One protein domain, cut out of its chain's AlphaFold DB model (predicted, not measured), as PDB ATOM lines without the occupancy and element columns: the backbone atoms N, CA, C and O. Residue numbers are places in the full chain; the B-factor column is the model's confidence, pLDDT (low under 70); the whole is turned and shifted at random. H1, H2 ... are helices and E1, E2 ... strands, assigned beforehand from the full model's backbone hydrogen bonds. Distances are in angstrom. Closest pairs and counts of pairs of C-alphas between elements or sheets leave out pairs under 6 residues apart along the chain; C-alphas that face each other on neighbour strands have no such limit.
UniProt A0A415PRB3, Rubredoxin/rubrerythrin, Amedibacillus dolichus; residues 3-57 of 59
ATOM      1  N   THR A   3       4.199  17.033  23.444       90.12
ATOM      2  CA  THR A   3       4.346  15.962  24.429       90.12
ATOM      3  C   THR A   3       2.999  15.297  24.679       90.12
ATOM      4  O   THR A   3       1.942  15.918  24.550       90.12
ATOM      5  N   GLN A   4       3.033  13.994  24.925       94.31
ATOM      6  CA  GLN A   4       1.859  13.164  25.174       94.31
ATOM      7  C   GLN A   4       2.139  12.262  26.368       94.31
ATOM      8  O   GLN A   4       3.274  11.835  26.567       94.31
ATOM      9  N   TYR A   5       1.109  11.943  27.145       97.19
ATOM     10  CA  TYR A   5       1.233  10.966  28.218       97.19
ATOM     11  C   TYR A   5       0.941   9.578  27.677       97.19
ATOM     12  O   TYR A   5      -0.128   9.338  27.120       97.19
ATOM     13  N   MET A   6       1.896   8.669  27.834       97.44
ATOM     14  CA  MET A   6       1.777   7.289  27.385       97.44
ATOM     15  C   MET A   6       1.946   6.342  28.568       97.44
ATOM     16  O   MET A   6       2.887   6.485  29.348       97.44
ATOM     17  N   CYS A   7       1.051   5.366  28.691       98.19
ATOM     18  CA  CYS A   7       1.170   4.294  29.669       98.19
ATOM     19  C   CYS A   7       2.398   3.423  29.349       98.19
ATOM     20  O   CYS A   7       2.477   2.854  28.257       98.19
ATOM     21  N   SER A   8       3.332   3.278  30.293       97.38
ATOM     22  CA  SER A   8       4.534   2.440  30.144       97.38
ATOM     23  C   SER A   8       4.242   0.944  30.107       97.38
ATOM     24  O   SER A   8       5.080   0.184  29.630       97.38
ATOM     25  N   ILE A   9       3.067   0.519  30.576       98.06
ATOM     26  CA  ILE A   9       2.680  -0.895  30.622       98.06
ATOM     27  C   ILE A   9       2.150  -1.375  29.270       98.06
ATOM     28  O   ILE A   9       2.584  -2.406  28.765       98.06
ATOM     29  N   CYS A  10       1.203  -0.639  28.680       98.00
ATOM     30  CA  CYS A  10       0.481  -1.086  27.481       98.00
ATOM     31  C   CYS A  10       0.652  -0.185  26.252       98.00
ATOM     32  O   CYS A  10       0.227  -0.562  25.163       98.00
ATOM     33  N   GLY A  11       1.240   1.004  26.401       96.69
ATOM     34  CA  GLY A  11       1.410   1.954  25.302       96.69
ATOM     35  C   GLY A  11       0.182   2.814  24.984       96.69
ATOM     36  O   GLY A  11       0.221   3.546  23.999       96.69
ATOM     37  N   TYR A  12      -0.891   2.776  25.789       97.50
ATOM     38  CA  TYR A  12      -2.021   3.702  25.623       97.50
ATOM     39  C   TYR A  12      -1.538   5.153  25.678       97.50
ATOM     40  O   TYR A  12      -0.924   5.555  26.667       97.50
ATOM     41  N   VAL A  13      -1.844   5.933  24.643       97.00
ATOM     42  CA  VAL A  13      -1.600   7.377  24.613       97.00
ATOM     43  C   VAL A  13      -2.863   8.073  25.098       97.00
ATOM     44  O   VAL A  13      -3.921   7.898  24.502       97.00
ATOM     45  N   TYR A  14      -2.745   8.851  26.171       97.06
ATOM     46  CA  TYR A  14      -3.843   9.650  26.701       97.06
ATOM     47  C   TYR A  14      -4.354  10.631  25.637       97.06
ATOM     48  O   TYR A  14      -3.571  11.336  24.994       97.06
ATOM     49  N   ASP A  15      -5.667  10.648  25.459       95.25
ATOM     50  CA  ASP A  15      -6.394  11.326  24.387       95.25
ATOM     51  C   ASP A  15      -7.200  12.547  24.865       95.25
ATOM     52  O   ASP A  15      -7.803  13.239  24.044       95.25
ATOM     53  N   GLY A  16      -7.175  12.847  26.167       93.56
ATOM     54  CA  GLY A  16      -7.741  14.069  26.738       93.56
ATOM     55  C   GLY A  16      -6.834  15.298  26.594       93.56
ATOM     56  O   GLY A  16      -5.740  15.246  26.030       93.56
ATOM     57  N   GLU A  17      -7.291  16.431  27.129       91.56
ATOM     58  CA  GLU A  17      -6.587  17.715  26.994       91.56
ATOM     59  C   GLU A  17      -5.365  17.840  27.915       91.56
ATOM     60  O   GLU A  17      -4.292  18.244  27.466       91.56
ATOM     61  N   ASP A  18      -5.515  17.509  29.202       94.06
ATOM     62  CA  ASP A  18      -4.478  17.707  30.218       94.06
ATOM     63  C   ASP A  18      -4.455  16.550  31.222       94.06
ATOM     64  O   ASP A  18      -5.183  16.536  32.216       94.06
ATOM     65  N   PHE A  19      -3.558  15.598  30.976       95.19
ATOM     66  CA  PHE A  19      -3.366  14.430  31.834       95.19
ATOM     67  C   PHE A  19      -3.014  14.792  33.285       95.19
ATOM     68  O   PHE A  19      -3.338  14.053  34.219       95.19
ATOM     69  N   GLN A  20      -2.345  15.926  33.521       94.19
ATOM     70  CA  GLN A  20      -1.935  16.296  34.876       94.19
ATOM     71  C   GLN A  20      -3.140  16.616  35.764       94.19
ATOM     72  O   GLN A  20      -3.085  16.340  36.964       94.19
ATOM     73  N   LYS A  21      -4.247  17.087  35.177       96.25
ATOM     74  CA  LYS A  21      -5.504  17.374  35.885       96.25
ATOM     75  C   LYS A  21      -6.335  16.140  36.216       96.25
ATOM     76  O   LYS A  21      -7.295  16.267  36.973       96.25
ATOM     77  N   GLU A  22      -5.979  14.972  35.690       96.38
ATOM     78  CA  GLU A  22      -6.687  13.740  36.027       96.38
ATOM     79  C   GLU A  22      -6.590  13.428  37.531       96.38
ATOM     80  O   GLU A  22      -5.563  13.720  38.159       96.38
ATOM     81  N   PRO A  23      -7.610  12.805  38.133       96.88
ATOM     82  CA  PRO A  23      -7.555  12.331  39.511       96.88
ATOM     83  C   PRO A  23      -6.407  11.344  39.765       96.88
ATOM     84  O   PRO A  23      -5.953  10.646  38.861       96.88
ATOM     85  N   ASN A  24      -5.949  11.233  41.015       96.12
ATOM     86  CA  ASN A  24      -4.882  10.287  41.381       96.12
ATOM     87  C   ASN A  24      -5.291   8.813  41.218       96.12
ATOM     88  O   ASN A  24      -4.425   7.956  41.079       96.12
ATOM     89  N   ASP A  25      -6.590   8.521  41.245       97.44
ATOM     90  CA  ASP A  25      -7.172   7.195  41.034       97.44
ATOM     91  C   ASP A  25      -7.535   6.921  39.566       97.44
ATOM     92  O   ASP A  25      -8.150   5.895  39.276       97.44
ATOM     93  N   TYR A  26      -7.128   7.794  38.636       98.00
ATOM     94  CA  TYR A  26      -7.245   7.531  37.206       98.00
ATOM     95  C   TYR A  26      -6.580   6.194  36.842       98.00
ATOM     96  O   TYR A  26      -5.445   5.903  37.237       98.00
ATOM     97  N   ARG A  27      -7.303   5.387  36.061       98.19
ATOM     98  CA  ARG A  27      -6.903   4.047  35.621       98.19
ATOM     99  C   ARG A  27      -6.758   4.031  34.107       98.19
ATOM    100  O   ARG A  27      -7.601   4.563  33.387       98.19
ATOM    101  N   CYS A  28      -5.701   3.395  33.612       98.44
ATOM    102  CA  CYS A  28      -5.509   3.206  32.179       98.44
ATOM    103  C   CYS A  28      -6.678   2.396  31.580       98.44
ATOM    104  O   CYS A  28      -6.892   1.262  32.011       98.44
ATOM    105  N   PRO A  29      -7.368   2.885  30.532       98.00
ATOM    106  CA  PRO A  29      -8.539   2.205  29.971       98.00
ATOM    107  C   PRO A  29      -8.213   0.884  29.260       98.00
ATOM    108  O   PRO A  29      -9.117   0.101  28.986       98.00
ATOM    109  N   LEU A  30      -6.936   0.625  28.947       98.19
ATOM    110  CA  LEU A  30      -6.513  -0.606  28.275       98.19
ATOM    111  C   LEU A  30      -5.954  -1.673  29.222       98.19
ATOM    112  O   LEU A  30      -6.008  -2.853  28.888       98.19
ATOM    113  N   CYS A  31      -5.378  -1.287  30.365       98.31
ATOM    114  CA  CYS A  31      -4.655  -2.226  31.236       98.31
ATOM    115  C   CYS A  31      -4.919  -2.064  32.735       98.31
ATOM    116  O   CYS A  31      -4.291  -2.768  33.522       98.31
ATOM    117  N   ASP A  32      -5.796  -1.141  33.134       98.19
ATOM    118  CA  ASP A  32      -6.250  -0.920  34.516       98.19
ATOM    119  C   ASP A  32      -5.154  -0.534  35.538       98.19
ATOM    120  O   ASP A  32      -5.398  -0.426  36.737       98.19
ATOM    121  N   HIS A  33      -3.931  -0.257  35.078       98.44
ATOM    122  CA  HIS A  33      -2.869   0.267  35.938       98.44
ATOM    123  C   HIS A  33      -3.095   1.750  36.254       98.44
ATOM    124  O   HIS A  33      -3.760   2.466  35.498       98.44
ATOM    125  N   GLY A  34      -2.568   2.198  37.395       98.12
ATOM    126  CA  GLY A  34      -2.787   3.548  37.901       98.12
ATOM    127  C   GLY A  34      -2.058   4.642  37.118       98.12
ATOM    128  O   GLY A  34      -1.241   4.390  36.223       98.12
ATOM    129  N   LYS A  35      -2.372   5.892  37.472       97.75
ATOM    130  CA  LYS A  35      -1.829   7.119  36.869       97.75
ATOM    131  C   LYS A  35      -0.295   7.167  36.882       97.75
ATOM    132  O   LYS A  35       0.305   7.750  35.980       97.75
ATOM    133  N   GLU A  36       0.342   6.538  37.867       97.50
ATOM    134  CA  GLU A  36       1.796   6.451  38.035       97.50
ATOM    135  C   GLU A  36       2.528   5.817  36.842       97.50
ATOM    136  O   GLU A  36       3.700   6.130  36.596       97.50
ATOM    137  N   GLU A  37       1.828   4.988  36.064       98.06
ATOM    138  CA  GLU A  37       2.366   4.324  34.877       98.06
ATOM    139  C   GLU A  37       2.349   5.203  33.624       98.06
ATOM    140  O   GLU A  37       2.854   4.805  32.580       98.06
ATOM    141  N   PHE A  38       1.792   6.410  33.666       97.94
ATOM    142  CA  PHE A  38       1.853   7.314  32.521       97.94
ATOM    143  C   PHE A  38       3.100   8.186  32.577       97.94
ATOM    144  O   PHE A  38       3.383   8.840  33.582       97.94
ATOM    145  N   LYS A  39       3.834   8.226  31.463       97.06
ATOM    146  CA  LYS A  39       5.041   9.040  31.297       97.06
ATOM    147  C   LYS A  39       4.850  10.028  30.159       97.06
ATOM    148  O   LYS A  39       4.280   9.688  29.124       97.06
ATOM    149  N   GLU A  40       5.345  11.243  30.353       96.31
ATOM    150  CA  GLU A  40       5.425  12.232  29.286       96.31
ATOM    151  C   GLU A  40       6.436  11.766  28.232       96.31
ATOM    152  O   GLU A  40       7.564  11.388  28.558       96.31
ATOM    153  N   ARG A  41       6.028  11.776  26.964       94.50
ATOM    154  CA  ARG A  41       6.855  11.376  25.827       94.50
ATOM    155  C   ARG A  41       6.755  12.380  24.698       94.50
ATOM    156  O   ARG A  41       5.689  12.933  24.428       94.50
ATOM    157  N   SER A  42       7.865  12.558  23.990       94.94
ATOM    158  CA  SER A  42       7.904  13.265  22.713       94.94
ATOM    159  C   SER A  42       8.256  12.268  21.616       94.94
ATOM    160  O   SER A  42       9.428  12.044  21.324       94.94
ATOM    161  N   ILE A  43       7.230  11.661  21.013       90.69
ATOM    162  CA  ILE A  43       7.410  10.621  19.987       90.69
ATOM    163  C   ILE A  43       8.233  11.148  18.806       90.69
ATOM    164  O   ILE A  43       9.105  10.457  18.295       90.69
ATOM    165  N   GLU A  44       8.005  12.398  18.404       92.94
ATOM    166  CA  GLU A  44       8.757  13.034  17.319       92.94
ATOM    167  C   GLU A  44      10.260  13.129  17.629       92.94
ATOM    168  O   GLU A  44      11.085  12.766  16.790       92.94
ATOM    169  N   LEU A  45      10.624  13.549  18.847       93.62
ATOM    170  CA  LEU A  45      12.021  13.605  19.278       93.62
ATOM    171  C   LEU A  45      12.641  12.205  19.331       93.62
ATOM    172  O   LEU A  45      13.751  12.006  18.848       93.62
ATOM    173  N   GLU A  46      11.933  11.231  19.889       93.50
ATOM    174  CA  GLU A  46      12.436   9.861  20.019       93.50
ATOM    175  C   GLU A  46      12.674   9.201  18.659       93.50
ATOM    176  O   GLU A  46      13.709   8.565  18.455       93.50
ATOM    177  N   VAL A  47      11.760   9.401  17.707       94.19
ATOM    178  CA  VAL A  47      11.914   8.926  16.325       94.19
ATOM    179  C   VAL A  47      13.111   9.596  15.652       94.19
ATOM    180  O   VAL A  47      13.876   8.918  14.958       94.19
ATOM    181  N   HIS A  48      13.302  10.901  15.861       95.88
ATOM    182  CA  HIS A  48      14.450  11.622  15.314       95.88
ATOM    183  C   HIS A  48      15.774  11.079  15.870       95.88
ATOM    184  O   HIS A  48      16.655  10.708  15.098       95.88
ATOM    185  N   LEU A  49      15.877  10.923  17.194       95.56
ATOM    186  CA  LEU A  49      17.072  10.385  17.853       95.56
ATOM    187  C   LEU A  49      17.403   8.961  17.388       95.56
ATOM    188  O   LEU A  49      18.566   8.667  17.100       95.56
ATOM    189  N   ALA A  50      16.389   8.098  17.271       96.06
ATOM    190  CA  ALA A  50      16.560   6.735  16.772       96.06
ATOM    191  C   ALA A  50      17.015   6.713  15.302       96.06
ATOM    192  O   ALA A  50      17.894   5.933  14.927       96.06
ATOM    193  N   SER A  51      16.453   7.593  14.467       96.19
ATOM    194  CA  SER A  51      16.849   7.729  13.060       96.19
ATOM    195  C   SER A  51      18.303   8.182  12.934       96.19
ATOM    196  O   SER A  51      19.065   7.599  12.161       96.19
ATOM    197  N   ASP A  52      18.707   9.178  13.720       96.88
ATOM    198  CA  ASP A  52      20.076   9.686  13.729       96.88
ATOM    199  C   ASP A  52      21.078   8.619  14.185       96.88
ATOM    200  O   ASP A  52      22.149   8.480  13.592       96.88
ATOM    201  N   GLU A  53      20.744   7.847  15.223       97.19
ATOM    202  CA  GLU A  53      21.571   6.726  15.678       97.19
ATOM    203  C   GLU A  53      21.755   5.676  14.581       97.19
ATOM    204  O   GLU A  53      22.888   5.273  14.302       97.19
ATOM    205  N   TYR A  54      20.673   5.287  13.906       96.38
ATOM    206  CA  TYR A  54      20.743   4.345  12.792       96.38
ATOM    207  C   TYR A  54      21.675   4.845  11.676       96.38
ATOM    208  O   TYR A  54      22.521   4.089  11.195       96.38
ATOM    209  N   GLN A  55      21.574   6.122  11.286       96.12
ATOM    210  CA  GLN A  55      22.453   6.689  10.254       96.12
ATOM    211  C   GLN A  55      23.918   6.783  10.710       96.12
ATOM    212  O   GLN A  55      24.817   6.630   9.881       96.12
ATOM    213  N   ARG A  56      24.179   7.003  12.008       96.00
ATOM    214  CA  ARG A  56      25.541   6.988  12.570       96.00
ATOM    215  C   ARG A  56      26.158   5.589  12.562       96.00
ATOM    216  O   ARG A  56      27.308   5.467  12.165       96.00
ATOM    217  N   ASN A  57      25.403   4.566  12.964       95.44
ATOM    218  CA  ASN A  57      25.904   3.191  13.097       95.44
ATOM    219  C   ASN A  57      25.992   2.433  11.760       95.44
ATOM    220  O   ASN A  57      26.667   1.412  11.678       95.44
TER     221      ASN A  57
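What this domain is: This is residues 3 to 57 of the 59 residues of the protein "Rubredoxin/rubrerythrin" of Amedibacillus dolichus (UniProt A0A415PRB3). A small head, made of a two-stranded hairpin, E1 and E2, and a long loop, residues 8 to 37, has one helix, H1, leading away from it as an arm, with residues 46 to 57 sticking out free. The arm and the loop make opposite ends of the long axis. The printed part has 55 residues, with two named strands and one named helix in the order E1, E2, H1; the sheet E1 - E2 is antiparallel. The class is mixed, helices and strands, with under half of the residues in named elements. The whole is loose, with a radius of gyration of the C-alphas of 13.7 A, and spans 43 by 20 by 15 A.

Where its parts are: Find C-alpha 4 at (1.859, 13.164, 25.174); from there strand E1, residues 4 to 7, runs 10.0 A. Strand E2, residues 38 to 41, starts at C-alpha 38, (1.853, 7.314, 32.521), and covers 9.3 A. Helix H1, residues 43 to 57, runs 21.1 A to C-alpha 57 at (25.904, 3.191, 13.097).

How they stand to each other: Look first at the hairpin of E1 and E2, antiparallel neighbours with 140 degrees between their directions. C-alphas 5 and 40 face each other at 4.5 A. Across the pair, N 4 and O 41 are within hydrogen-bond range at 2.9 A, as are N 41 and O 4 at 2.8 A. E1 and H1 are apart, but only just, at 8.0 A. In H1 every O i to N i+4 pair is within hydrogen-bond range.

The domain as a whole: The C-alphas farthest apart, those of Pro 23 and Asn 57, lie 43.6 A from each other. Without residues 46 to 57 the body spans 29 by 21 by 15 A. The link from E1 to E2 is long, 30 residues, and that from E2 to H1 is tight. The printed part has no cut; its mean pLDDT is 96.2, and no printed residue is under 70.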